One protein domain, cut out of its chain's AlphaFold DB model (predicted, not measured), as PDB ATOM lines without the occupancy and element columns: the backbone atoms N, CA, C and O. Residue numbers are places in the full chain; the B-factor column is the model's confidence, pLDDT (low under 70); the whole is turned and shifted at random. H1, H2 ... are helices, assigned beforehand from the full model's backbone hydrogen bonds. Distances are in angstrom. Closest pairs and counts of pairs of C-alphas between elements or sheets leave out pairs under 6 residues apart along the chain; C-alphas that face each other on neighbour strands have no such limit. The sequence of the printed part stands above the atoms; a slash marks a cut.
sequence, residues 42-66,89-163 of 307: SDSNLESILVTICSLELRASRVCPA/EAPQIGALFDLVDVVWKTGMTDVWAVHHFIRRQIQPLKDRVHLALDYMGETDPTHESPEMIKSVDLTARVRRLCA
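This is residues 42 to 66 and 89 to 163 of the 307 residues of an uncharacterized protein of Oryza brachyantha (UniProt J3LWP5). Four helices stand in a loose row, H2, H1, H3, H4, with H1 at a steep tilt to H2, about perpendicular to H3, and H3 at a steep tilt to H4, while a long loop, residues 120 to 150, joins H3 to H4. Residues 89 to 95, mostly H2, stick out. The 100 printed residues hold H1 to H4 in chain order, no named strand; all helix, compact, radius of gyration of the C-alphas 14.4 A, spans 41 by 32 by 31 A.

H1, residues 42 to 61, begins at C-alpha (335.308, 324.060, 252.528) and is 27.6 A long. H2 is residues 90 to 105, 22.4 A; H3, 110 to 119; H4, 151 to 162, ending at (321.796, 315.635, 234.544).

H1 and H2 only just touch, with 3 pairs of C-alphas within 8 A, closest Ile 53 and Val 100, 7.7 A, at a steep tilt of 61 degrees. H1 and H3 are close but not clearly touching, C-alphas of Leu 50 and Ala 113 closest at 7.7 A. H3 and H4 touch, C-alphas of His 115 and Val 158 closest at 5.7 A. In each helix every O i to N i+4 pair is within hydrogen-bond range.

Residues 67 to 88 are cut out, a gap of 27.2 A between C-alphas 66 and 89. H3 to H4 is a long link. Residues 42 to 66, 124 to 129 and 131 to 133 have pLDDT under 70.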
ATOM      1  N   SER A  42     336.705 323.703 252.830       57.53
ATOM      2  CA  SER A  42     335.308 324.060 252.528       57.53
ATOM      3  C   SER A  42     334.452 322.834 252.229       57.53
ATOM      4  O   SER A  42     333.263 322.831 252.551       57.53
ATOM      5  N   ASP A  43     335.068 321.781 251.694       57.66
ATOM      6  CA  ASP A  43     334.388 320.521 251.429       57.66
ATOM      7  C   ASP A  43     333.903 319.888 252.747       57.66
ATOM      8  O   ASP A  43     332.731 319.556 252.850       57.66
ATOM      9  N   SER A  44     334.716 319.836 253.809       61.19
ATOM     10  CA  SER A  44     334.344 319.165 255.073       61.19
ATOM     11  C   SER A  44     333.080 319.712 255.768       61.19
ATOM     12  O   SER A  44     332.264 318.943 256.283       61.19
ATOM     13  N   ASN A  45     332.873 321.032 255.752       61.97
ATOM     14  CA  ASN A  45     331.691 321.653 256.354       61.97
ATOM     15  C   ASN A  45     330.443 321.444 255.490       61.97
ATOM     16  O   ASN A  45     329.368 321.158 256.017       61.97
ATOM     17  N   LEU A  46     330.577 321.546 254.165       63.00
ATOM     18  CA  LEU A  46     329.467 321.292 253.246       63.00
ATOM     19  C   LEU A  46     329.075 319.811 253.232       63.00
ATOM     20  O   LEU A  46     327.894 319.503 253.143       63.00
ATOM     21  N   GLU A  47     330.034 318.908 253.399       64.94
ATOM     22  CA  GLU A  47     329.829 317.466 253.554       64.94
ATOM     23  C   GLU A  47     328.933 317.155 254.761       64.94
ATOM     24  O   GLU A  47     327.920 316.468 254.628       64.94
ATOM     25  N   SER A  48     329.225 317.737 255.929       64.06
ATOM     26  CA  SER A  48     328.370 317.581 257.114       64.06
ATOM     27  C   SER A  48     326.961 318.141 256.888       64.06
ATOM     28  O   SER A  48     325.975 317.564 257.355       64.06
ATOM     29  N   ILE A  49     326.848 319.262 256.175       65.06
ATOM     30  CA  ILE A  49     325.567 319.907 255.877       65.06
ATOM     31  C   ILE A  49     324.749 319.071 254.896       65.06
ATOM     32  O   ILE A  49     323.570 318.841 255.134       65.06
ATOM     33  N   LEU A  50     325.351 318.575 253.821       64.88
ATOM     34  CA  LEU A  50     324.693 317.733 252.828       64.88
ATOM     35  C   LEU A  50     324.253 316.405 253.404       64.88
ATOM     36  O   LEU A  50     323.146 315.979 253.111       64.88
ATOM     37  N   VAL A  51     325.080 315.753 254.222       65.00
ATOM     38  CA  VAL A  51     324.672 314.533 254.926       65.00
ATOM     39  C   VAL A  51     323.464 314.838 255.806       65.00
ATOM     40  O   VAL A  51     322.513 314.059 255.823       65.00
ATOM     41  N   THR A  52     323.438 316.003 256.458       63.62
ATOM     42  CA  THR A  52     322.295 316.451 257.264       63.62
ATOM     43  C   THR A  52     321.059 316.715 256.399       63.62
ATOM     44  O   THR A  52     319.997 316.169 256.690       63.62
ATOM     45  N   ILE A  53     321.180 317.472 255.304       63.94
ATOM     46  CA  ILE A  53     320.086 317.788 254.370       63.94
ATOM     47  C   ILE A  53     319.573 316.519 253.695       63.94
ATOM     48  O   ILE A  53     318.380 316.268 253.731       63.94
ATOM     49  N   CYS A  54     320.446 315.667 253.163       60.69
ATOM     50  CA  CYS A  54     320.074 314.395 252.545       60.69
ATOM     51  C   CYS A  54     319.439 313.447 253.564       60.69
ATOM     52  O   CYS A  54     318.517 312.717 253.221       60.69
ATOM     53  N   SER A  55     319.886 313.456 254.823       57.88
ATOM     54  CA  SER A  55     319.245 312.687 255.896       57.88
ATOM     55  C   SER A  55     317.869 313.234 256.252       57.88
ATOM     56  O   SER A  55     316.973 312.448 256.550       57.88
ATOM     57  N   LEU A  56     317.681 314.555 256.199       54.25
ATOM     58  CA  LEU A  56     316.397 315.231 256.394       54.25
ATOM     59  C   LEU A  56     315.451 315.022 255.208       54.25
ATOM     60  O   LEU A  56     314.264 314.800 255.409       54.25
ATOM     61  N   GLU A  57     315.975 315.020 253.988       55.28
ATOM     62  CA  GLU A  57     315.229 314.830 252.750       55.28
ATOM     63  C   GLU A  57     314.888 313.357 252.521       55.28
ATOM     64  O   GLU A  57     313.774 313.061 252.106       55.28
ATOM     65  N   LEU A  58     315.746 312.401 252.905       51.66
ATOM     66  CA  LEU A  58     315.346 310.992 253.037       51.66
ATOM     67  C   LEU A  58     314.331 310.817 254.167       51.66
ATOM     68  O   LEU A  58     313.373 310.057 254.011       51.66
ATOM     69  N   ARG A  59     314.510 311.533 255.286       47.41
ATOM     70  CA  ARG A  59     313.505 311.597 256.350       47.41
ATOM     71  C   ARG A  59     312.205 312.211 255.887       47.41
ATOM     72  O   ARG A  59     311.263 311.905 256.582       47.41
ATOM     73  N   ALA A  60     312.165 313.015 254.816       41.22
ATOM     74  CA  ALA A  60     310.976 313.613 254.194       41.22
ATOM     75  C   ALA A  60     310.457 312.797 252.988       41.22
ATOM     76  O   ALA A  60     309.275 312.815 252.670       41.22
ATOM     77  N   SER A  61     311.311 312.010 252.336       40.19
ATOM     78  CA  SER A  61     310.943 311.144 251.208       40.19
ATOM     79  C   SER A  61     310.364 309.814 251.682       40.19
ATOM     80  O   SER A  61     309.483 309.259 251.034       40.19
ATOM     81  N   ARG A  62     310.743 309.346 252.880       47.97
ATOM     82  CA  ARG A  62     310.059 308.246 253.589       47.97
ATOM     83  C   ARG A  62     308.688 308.659 254.180       47.97
ATOM     84  O   ARG A  62     308.111 307.900 254.950       47.97
ATOM     85  N   VAL A  63     308.163 309.837 253.808       45.19
ATOM     86  CA  VAL A  63     307.025 310.555 254.452       45.19
ATOM     87  C   VAL A  63     305.916 310.924 253.493       45.19
ATOM     88  O   VAL A  63     304.864 311.394 253.908       45.19
ATOM     89  N   CYS A  64     306.092 310.680 252.200       36.28
ATOM     90  CA  CYS A  64     304.973 310.700 251.271       36.28
ATOM     91  C   CYS A  64     304.462 309.262 251.084       36.28
ATOM     92  O   CYS A  64     304.912 308.577 250.164       36.28
ATOM     93  N   PRO A  65     303.495 308.767 251.888       41.81
ATOM     94  CA  PRO A  65     302.898 307.449 251.660       41.81
ATOM     95  C   PRO A  65     302.039 307.411 250.385       41.81
ATOM     96  O   PRO A  65     301.665 306.336 249.923       41.81
ATOM     97  N   ALA A  66     301.750 308.566 249.773       40.88
ATOM     98  CA  ALA A  66     300.875 308.652 248.606       40.88
ATOM     99  C   ALA A  66     301.415 307.930 247.355       40.88
ATOM    100  O   ALA A  66     300.634 307.624 246.461       40.88
ATOM    101  N   GLU A  89     312.489 322.706 270.120       85.19
ATOM    102  CA  GLU A  89     312.938 322.294 268.780       85.19
ATOM    103  C   GLU A  89     312.795 323.405 267.738       85.19
ATOM    104  O   GLU A  89     313.605 323.487 266.816       85.19
ATOM    105  N   ALA A  90     311.809 324.292 267.891       89.12
ATOM    106  CA  ALA A  90     311.588 325.433 267.006       89.12
ATOM    107  C   ALA A  90     312.862 326.261 266.716       89.12
ATOM    108  O   ALA A  90     313.126 326.522 265.539       89.12
ATOM    109  N   PRO A  91     313.705 326.637 267.707       90.19
ATOM    110  CA  PRO A  91     314.953 327.344 267.418       90.19
ATOM    111  C   PRO A  91     315.986 326.476 266.681       90.19
ATOM    112  O   PRO A  91     316.748 327.004 265.875       90.19
ATOM    113  N   GLN A  92     316.005 325.158 266.909       86.19
ATOM    114  CA  GLN A  92     316.920 324.237 266.220       86.19
ATOM    115  C   GLN A  92     316.549 324.108 264.741       86.19
ATOM    116  O   GLN A  92     317.415 324.161 263.872       86.19
ATOM    117  N   ILE A  93     315.252 323.991 264.453       84.62
ATOM    118  CA  ILE A  93     314.728 323.946 263.087       84.62
ATOM    119  C   ILE A  93     314.966 325.285 262.382       84.62
ATOM    120  O   ILE A  93     315.360 325.290 261.220       84.62
ATOM    121  N   GLY A  94     314.800 326.411 263.084       89.31
ATOM    122  CA  GLY A  94     315.153 327.732 262.559       89.31
ATOM    123  C   GLY A  94     316.625 327.822 262.148       89.31
ATOM    124  O   GLY A  94     316.918 328.155 261.005       89.31
ATOM    125  N   ALA A  95     317.542 327.424 263.035       86.94
ATOM    126  CA  ALA A  95     318.977 327.413 262.744       86.94
ATOM    127  C   ALA A  95     319.346 326.487 261.570       86.94
ATOM    128  O   ALA A  95     320.245 326.795 260.789       86.94
ATOM    129  N   LEU A  96     318.643 325.362 261.425       86.88
ATOM    130  CA  LEU A  96     318.796 324.461 260.287       86.88
ATOM    131  C   LEU A  96     318.341 325.117 258.977       86.88
ATOM    132  O   LEU A  96     319.060 325.032 257.986       86.88
ATOM    133  N   PHE A  97     317.180 325.777 258.956       88.12
ATOM    134  CA  PHE A  97     316.728 326.493 257.761       88.12
ATOM    135  C   PHE A  97     317.677 327.627 257.393       88.12
ATOM    136  O   PHE A  97     318.015 327.740 256.223       88.12
ATOM    137  N   ASP A  98     318.178 328.392 258.367       90.69
ATOM    138  CA  ASP A  98     319.179 329.436 258.127       90.69
ATOM    139  C   ASP A  98     320.442 328.865 257.461       90.69
ATOM    140  O   ASP A  98     321.002 329.469 256.543       90.69
ATOM    141  N   LEU A  99     320.875 327.673 257.885       86.50
ATOM    142  CA  LEU A  99     322.017 326.973 257.303       86.50
ATOM    143  C   LEU A  99     321.745 326.522 255.864       86.50
ATOM    144  O   LEU A  99     322.569 326.764 254.983       86.50
ATOM    145  N   VAL A 100     320.585 325.908 255.616       83.56
ATOM    146  CA  VAL A 100     320.141 325.514 254.269       83.56
ATOM    147  C   VAL A 100     320.070 326.734 253.349       83.56
ATOM    148  O   VAL A 100     320.537 326.685 252.214       83.56
ATOM    149  N   ASP A 101     319.576 327.857 253.861       87.38
ATOM    150  CA  ASP A 101     319.473 329.120 253.142       87.38
ATOM    151  C   ASP A 101     320.843 329.665 252.731       87.38
ATOM    152  O   ASP A 101     321.017 330.140 251.608       87.38
ATOM    153  N   VAL A 102     321.829 329.616 253.634       88.62
ATOM    154  CA  VAL A 102     323.216 329.993 253.325       88.62
ATOM    155  C   VAL A 102     323.766 329.100 252.218       88.62
ATOM    156  O   VAL A 102     324.361 329.605 251.272       88.62
ATOM    157  N   VAL A 103     323.513 327.798 252.301       84.25
ATOM    158  CA  VAL A 103     324.007 326.803 251.343       84.25
ATOM    159  C   VAL A 103     323.391 327.006 249.957       84.25
ATOM    160  O   VAL A 103     324.099 327.018 248.946       84.25
ATOM    161  N   TRP A 104     322.089 327.282 249.890       86.75
ATOM    162  CA  TRP A 104     321.426 327.678 248.649       86.75
ATOM    163  C   TRP A 104     321.980 328.992 248.097       86.75
ATOM    164  O   TRP A 104     322.286 329.076 246.909       86.75
ATOM    165  N   LYS A 105     322.205 330.000 248.951       88.25
ATOM    166  CA  LYS A 105     322.794 331.291 248.548       88.25
ATOM    167  C   LYS A 105     324.237 331.163 248.062       88.25
ATOM    168  O   LYS A 105     324.648 331.949 247.213       88.25
ATOM    169  N   THR A 106     324.993 330.177 248.542       87.50
ATOM    170  CA  THR A 106     326.336 329.866 248.023       87.50
ATOM    171  C   THR A 106     326.322 329.168 246.662       87.50
ATOM    172  O   THR A 106     327.384 328.896 246.110       87.50
ATOM    173  N   GLY A 107     325.140 328.919 246.090       84.50
ATOM    174  CA  GLY A 107     324.997 328.319 244.771       84.50
ATOM    175  C   GLY A 107     324.988 326.797 244.800       84.50
ATOM    176  O   GLY A 107     325.412 326.177 243.828       84.50
ATOM    177  N   MET A 108     324.515 326.178 245.890       86.12
ATOM    178  CA  MET A 108     324.255 324.741 245.878       86.12
ATOM    179  C   MET A 108     323.169 324.432 244.845       86.12
ATOM    180  O   MET A 108     322.005 324.793 245.020       86.12
ATOM    181  N   THR A 109     323.570 323.779 243.759       86.88
ATOM    182  CA  THR A 109     322.675 323.331 242.692       86.88
ATOM    183  C   THR A 109     322.257 321.879 242.906       86.88
ATOM    184  O   THR A 109     322.913 321.111 243.614       86.88
ATOM    185  N   ASP A 110     321.173 321.481 242.251       84.62
ATOM    186  CA  ASP A 110     320.747 320.086 242.106       84.62
ATOM    187  C   ASP A 110     321.875 319.183 241.574       84.62
ATOM    188  O   ASP A 110     322.093 318.082 242.080       84.62
ATOM    189  N   VAL A 111     322.667 319.680 240.621       86.56
ATOM    190  CA  VAL A 111     323.854 318.992 240.095       86.56
ATOM    191  C   VAL A 111     324.879 318.720 241.187       86.56
ATOM    192  O   VAL A 111     325.534 317.679 241.166       86.56
ATOM    193  N   TRP A 112     325.008 319.620 242.158       87.81
ATOM    194  CA  TRP A 112     325.921 319.437 243.277       87.81
ATOM    195  C   TRP A 112     325.453 318.325 244.217       87.81
ATOM    196  O   TRP A 112     326.248 317.459 244.583       87.81
ATOM    197  N   ALA A 113     324.152 318.277 244.518       84.50
ATOM    198  CA  ALA A 113     323.559 317.177 245.275       84.50
ATOM    199  C   ALA A 113     323.768 315.835 244.551       84.50
ATOM    200  O   ALA A 113     324.264 314.877 245.144       84.50
ATOM    201  N   VAL A 114     323.489 315.781 243.245       87.38
ATOM    202  CA  VAL A 114     323.709 314.592 242.406       87.38
ATOM    203  C   VAL A 114     325.178 314.165 242.392       87.38
ATOM    204  O   VAL A 114     325.487 312.987 242.586       87.38
ATOM    205  N   HIS A 115     326.093 315.114 242.193       89.75
ATOM    206  CA  HIS A 115     327.532 314.877 242.259       89.75
ATOM    207  C   HIS A 115     327.922 314.259 243.592       89.75
ATOM    208  O   HIS A 115     328.704 313.309 243.636       89.75
ATOM    209  N   HIS A 116     327.334 314.750 244.674       86.19
ATOM    210  CA  HIS A 116     327.652 314.270 245.993       86.19
ATOM    211  C   HIS A 116     327.137 312.847 246.260       86.19
ATOM    212  O   HIS A 116     327.911 311.994 246.700       86.19
ATOM    213  N   PHE A 117     325.891 312.545 245.882       85.50
ATOM    214  CA  PHE A 117     325.341 311.189 245.962       85.50
ATOM    215  C   PHE A 117     326.165 310.174 245.164       85.50
ATOM    216  O   PHE A 117     326.471 309.096 245.675       85.50
ATOM    217  N   ILE A 118     326.570 310.523 243.935       88.69
ATOM    218  CA  ILE A 118     327.387 309.637 243.097       88.69
ATOM    219  C   ILE A 118     328.778 309.464 243.706       88.69
ATOM    220  O   ILE A 118     329.241 308.331 243.810       88.69
ATOM    221  N   ARG A 119     329.436 310.550 244.141       88.38
ATOM    222  CA  ARG A 119     330.778 310.499 244.750       88.38
ATOM    223  C   ARG A 119     330.808 309.578 245.962       88.38
ATOM    224  O   ARG A 119     331.749 308.806 246.108       88.38
ATOM    225  N   ARG A 120     329.786 309.672 246.814       82.75
ATOM    226  CA  ARG A 120     329.659 308.858 248.024       82.75
ATOM    227  C   ARG A 120     329.131 307.448 247.752       82.75
ATOM    228  O   ARG A 120     329.088 306.650 248.674       82.75
ATOM    229  N   GLN A 121     328.714 307.149 246.517       85.19
ATOM    230  CA  GLN A 121     328.078 305.877 246.155       85.19
ATOM    231  C   GLN A 121     326.939 305.509 247.116       85.19
ATOM    232  O   GLN A 121     326.696 304.343 247.417       85.19
ATOM    233  N   ILE A 122     326.229 306.527 247.610       75.81
ATOM    234  CA  ILE A 122     325.101 306.329 248.509       75.81
ATOM    235  C   ILE A 122     323.909 306.011 247.625       75.81
ATOM    236  O   ILE A 122     323.336 306.912 247.010       75.81
ATOM    237  N   GLN A 123     323.511 304.742 247.563       73.25
ATOM    238  CA  GLN A 123     322.255 304.393 246.914       73.25
ATOM    239  C   GLN A 123     321.091 304.847 247.802       73.25
ATOM    240  O   GLN A 123     320.916 304.322 248.907       73.25
ATOM    241  N   PRO A 124     320.252 305.798 247.348       64.06
ATOM    242  CA  PRO A 124     319.121 306.273 248.145       64.06
ATOM    243  C   PRO A 124     318.112 305.155 248.441       64.06
ATOM    244  O   PRO A 124     317.364 305.237 249.411       64.06
ATOM    245  N   LEU A 125     318.112 304.119 247.593       61.59
ATOM    246  CA  LEU A 125     317.115 303.054 247.539       61.59
ATOM    247  C   LEU A 125     317.617 301.696 248.047       61.59
ATOM    248  O   LEU A 125     316.891 300.719 247.900       61.59
ATOM    249  N   LYS A 126     318.823 301.608 248.621       67.00
ATOM    250  CA  LYS A 126     319.290 300.376 249.275       67.00
ATOM    251  C   LYS A 126     318.948 300.362 250.756       67.00
ATOM    252  O   LYS A 126     318.894 301.410 251.406       67.00
ATOM    253  N   ASP A 127     318.753 299.154 251.275       61.50
ATOM    254  CA  ASP A 127     318.640 298.921 252.707       61.50
ATOM    255  C   ASP A 127     319.925 299.372 253.389       61.50
ATOM    256  O   ASP A 127     321.027 298.932 253.058       61.50
ATOM    257  N   ARG A 128     319.766 300.307 254.323       67.50
ATOM    258  CA  ARG A 128     320.858 300.791 255.156       67.50
ATOM    259  C   ARG A 128     320.846 300.013 256.457       67.50
ATOM    260  O   ARG A 128     319.788 299.822 257.050       67.50
ATOM    261  N   VAL A 129     322.032 299.630 256.912       69.88
ATOM    262  CA  VAL A 129     322.228 298.944 258.195       69.88
ATOM    263  C   VAL A 129     322.040 299.880 259.402       69.88
ATOM    264  O   VAL A 129     321.916 299.428 260.533       69.88
ATOM    265  N   HIS A 130     321.981 301.193 259.179       72.44
ATOM    266  CA  HIS A 130     321.665 302.200 260.193       72.44
ATOM    267  C   HIS A 130     320.899 303.377 259.574       72.44
ATOM    268  O   HIS A 130     320.705 303.466 258.354       72.44
ATOM    269  N   LEU A 131     320.425 304.302 260.414       69.19
ATOM    270  CA  LEU A 131     319.712 305.486 259.944       69.19
ATOM    271  C   LEU A 131     320.645 306.372 259.105       69.19
ATOM    272  O   LEU A 131     321.859 306.370 259.280       69.19
ATOM    273  N   ALA A 132     320.069 307.167 258.199       65.44
ATOM    274  CA  ALA A 132     320.845 308.069 257.341       65.44
ATOM    275  C   ALA A 132     321.686 309.083 258.134       65.44
ATOM    276  O   ALA A 132     322.784 309.423 257.716       65.44
ATOM    277  N   LEU A 133     321.177 309.514 259.289       65.00
ATOM    278  CA  LEU A 133     321.883 310.403 260.213       65.00
ATOM    279  C   LEU A 133     323.067 309.744 260.930       65.00
ATOM    280  O   LEU A 133     323.942 310.460 261.399       65.00
ATOM    281  N   ASP A 134     323.104 308.413 260.990       75.88
ATOM    282  CA  ASP A 134     324.211 307.652 261.576       75.88
ATOM    283  C   ASP A 134     325.286 307.350 260.520       75.88
ATOM    284  O   ASP A 134     326.048 306.401 260.658       75.88
ATOM    285  N   TYR A 135     325.322 308.132 259.434       77.19
ATOM    286  CA  TYR A 135     326.284 307.952 258.356       77.19
ATOM    287  C   TYR A 135     327.715 308.105 258.879       77.19
ATOM    288  O   TYR A 135     328.118 309.180 259.332       77.19
ATOM    289  N   MET A 136     328.500 307.033 258.788       80.38
ATOM    290  CA  MET A 136     329.851 306.939 259.354       80.38
ATOM    291  C   MET A 136     330.939 307.471 258.409       80.38
ATOM    292  O   MET A 136     332.118 307.126 258.531       80.38
ATOM    293  N   GLY A 137     330.565 308.310 257.444       84.56
ATOM    294  CA  GLY A 137     331.507 308.871 256.484       84.56
ATOM    295  C   GLY A 137     331.999 307.823 255.489       84.56
ATOM    296  O   GLY A 137     331.214 307.113 254.875       84.56
ATOM    297  N   GLU A 138     333.311 307.766 255.285       81.75
ATOM    298  CA  GLU A 138     333.956 306.878 254.305       81.75
ATOM    299  C   GLU A 138     334.058 305.421 254.774       81.75
ATOM    300  O   GLU A 138     334.185 304.512 253.965       81.75
ATOM    301  N   THR A 139     333.949 305.188 256.083       84.19
ATOM    302  CA  THR A 139     333.963 303.840 256.678       84.19
ATOM    303  C   THR A 139     332.572 303.219 256.790       84.19
ATOM    304  O   THR A 139     332.389 302.203 257.457       84.19
ATOM    305  N   ASP A 140     331.578 303.857 256.179       81.88
ATOM    306  CA  ASP A 140     330.192 303.461 256.296       81.88
ATOM    307  C   ASP A 140     329.912 302.181 255.486       81.88
ATOM    308  O   ASP A 140     330.132 302.147 254.272       81.88
ATOM    309  N   PRO A 141     329.401 301.115 256.128       78.31
ATOM    310  CA  PRO A 141     329.154 299.832 255.470       78.31
ATOM    311  C   PRO A 141     328.047 299.889 254.406       78.31
ATOM    312  O   PRO A 141     327.861 298.920 253.673       78.31
ATOM    313  N   THR A 142     327.290 300.988 254.310       74.00
ATOM    314  CA  THR A 142     326.267 301.191 253.274       74.00
ATOM    315  C   THR A 142     326.837 301.659 251.934       74.00
ATOM    316  O   THR A 142     326.086 301.762 250.960       74.00
ATOM    317  N   HIS A 143     328.147 301.921 251.851       79.06
ATOM    318  CA  HIS A 143     328.823 302.227 250.590       79.06
ATOM    319  C   HIS A 143     328.827 301.006 249.676       79.06
ATOM    320  O   HIS A 143     329.136 299.894 250.097       79.06
ATOM    321  N   GLU A 144     328.532 301.208 248.391       79.19
ATOM    322  CA  GLU A 144     328.616 300.113 247.413       79.19
ATOM    323  C   GLU A 144     330.046 299.630 247.186       79.19
ATOM    324  O   GLU A 144     330.272 298.473 246.837       79.19
ATOM    325  N   SER A 145     331.001 300.541 247.345       82.75
ATOM    326  CA  SER A 145     332.416 300.293 247.152       82.75
ATOM    327  C   SER A 145     333.216 301.228 248.058       82.75
ATOM    328  O   SER A 145     332.905 302.420 248.098       82.75
ATOM    329  N   PRO A 146     334.266 300.727 248.733       80.69
ATOM    330  CA  PRO A 146     335.209 301.573 249.462       80.69
ATOM    331  C   PRO A 146     336.101 302.401 248.520       80.69
ATOM    332  O   PRO A 146     336.794 303.312 248.962       80.69
ATOM    333  N   GLU A 147     336.132 302.085 247.221       88.25
ATOM    334  CA  GLU A 147     336.936 302.819 246.247       88.25
ATOM    335  C   GLU A 147     336.222 304.105 245.820       88.25
ATOM    336  O   GLU A 147     335.137 304.070 245.231       88.25
ATOM    337  N   MET A 148     336.855 305.256 246.068       85.38
ATOM    338  CA  MET A 148     336.374 306.541 245.566       85.38
ATOM    339  C   MET A 148     336.356 306.568 244.033       85.38
ATOM    340  O   MET A 148     337.356 306.294 243.368       85.38
ATOM    341  N   ILE A 149     335.231 306.998 243.459       90.00
ATOM    342  CA  ILE A 149     335.117 307.209 242.014       90.00
ATOM    343  C   ILE A 149     336.094 308.310 241.590       90.00
ATOM    344  O   ILE A 149     336.078 309.422 242.125       90.00
ATOM    345  N   LYS A 150     336.912 308.026 240.574       92.88
ATOM    346  CA  LYS A 150     337.830 309.008 239.983       92.88
ATOM    347  C   LYS A 150     337.052 310.223 239.476       92.88
ATOM    348  O   LYS A 150     335.993 310.082 238.870       92.88
ATOM    349  N   SER A 151     337.607 311.423 239.655       91.25
ATOM    350  CA  SER A 151     336.942 312.688 239.289       91.25
ATOM    351  C   SER A 151     336.424 312.719 237.839       91.25
ATOM    352  O   SER A 151     335.322 313.210 237.577       91.25
ATOM    353  N   VAL A 152     337.172 312.128 236.898       92.69
ATOM    354  CA  VAL A 152     336.776 312.024 235.481       92.69
ATOM    355  C   VAL A 152     335.510 311.178 235.313       92.69
ATOM    356  O   VAL A 152     334.563 311.609 234.650       92.69
ATOM    357  N   ASP A 153     335.457 310.013 235.958       92.69
ATOM    358  CA  ASP A 153     334.313 309.098 235.900       92.69
ATOM    359  C   ASP A 153     333.099 309.673 236.633       92.69
ATOM    360  O   ASP A 153     331.968 309.571 236.153       92.69
ATOM    361  N   LEU A 154     333.329 310.338 237.765       92.94
ATOM    362  CA  LEU A 154     332.305 311.038 238.532       92.94
ATOM    363  C   LEU A 154     331.644 312.128 237.686       92.94
ATOM    364  O   LEU A 154     330.423 312.142 237.529       92.94
ATOM    365  N   THR A 155     332.450 312.982 237.057       91.44
ATOM    366  CA  THR A 155     331.965 314.039 236.162       91.44
ATOM    367  C   THR A 155     331.182 313.456 234.985       91.44
ATOM    368  O   THR A 155     330.135 313.986 234.609       91.44
ATOM    369  N   ALA A 156     331.651 312.349 234.400       91.69
ATOM    370  CA  ALA A 156     330.954 311.670 233.313       91.69
ATOM    371  C   ALA A 156     329.590 311.110 233.751       91.69
ATOM    372  O   ALA A 156     328.613 311.257 233.013       91.69
ATOM    373  N   ARG A 157     329.499 310.519 234.951       91.94
ATOM    374  CA  ARG A 157     328.242 310.013 235.527       91.94
ATOM    375  C   ARG A 157     327.264 311.143 235.841       91.94
ATOM    376  O   ARG A 157     326.110 311.050 235.440       91.94
ATOM    377  N   VAL A 158     327.726 312.222 236.474       91.56
ATOM    378  CA  VAL A 158     326.902 313.405 236.778       91.56
ATOM    379  C   VAL A 158     326.364 314.025 235.498       91.56
ATOM    380  O   VAL A 158     325.161 314.221 235.368       91.56
ATOM    381  N   ARG A 159     327.226 314.250 234.499       91.25
ATOM    382  CA  ARG A 159     326.797 314.771 233.195       91.25
ATOM    383  C   ARG A 159     325.761 313.859 232.546       91.25
ATOM    384  O   ARG A 159     324.786 314.356 231.996       91.25
ATOM    385  N   ARG A 160     325.968 312.540 232.605       89.69
ATOM    386  CA  ARG A 160     325.014 311.568 232.069       89.69
ATOM    387  C   ARG A 160     323.691 311.587 232.819       89.69
ATOM    388  O   ARG A 160     322.711 311.336 232.152       89.69
ATOM    389  N   LEU A 161     323.662 311.845 234.129       88.44
ATOM    390  CA  LEU A 161     322.441 311.853 234.948       88.44
ATOM    391  C   LEU A 161     321.680 313.190 234.895       88.44
ATOM    392  O   LEU A 161     320.462 313.208 235.024       88.44
ATOM    393  N   CYS A 162     322.384 314.299 234.672       87.75
ATOM    394  CA  CYS A 162     321.796 315.635 234.544       87.75
ATOM    395  C   CYS A 162     321.521 316.040 233.084       87.75
ATOM    396  O   CYS A 162     321.055 317.149 232.827       87.75
ATOM    397  N   ALA A 163     321.834 315.181 232.111       89.50
ATOM    398  CA  ALA A 163     321.505 315.424 230.714       89.50
ATOM    399  C   ALA A 163     319.976 315.489 230.502       89.50
ATOM    400  O   ALA A 163     319.219 314.699 231.068       89.50
TER     401      ALA A 163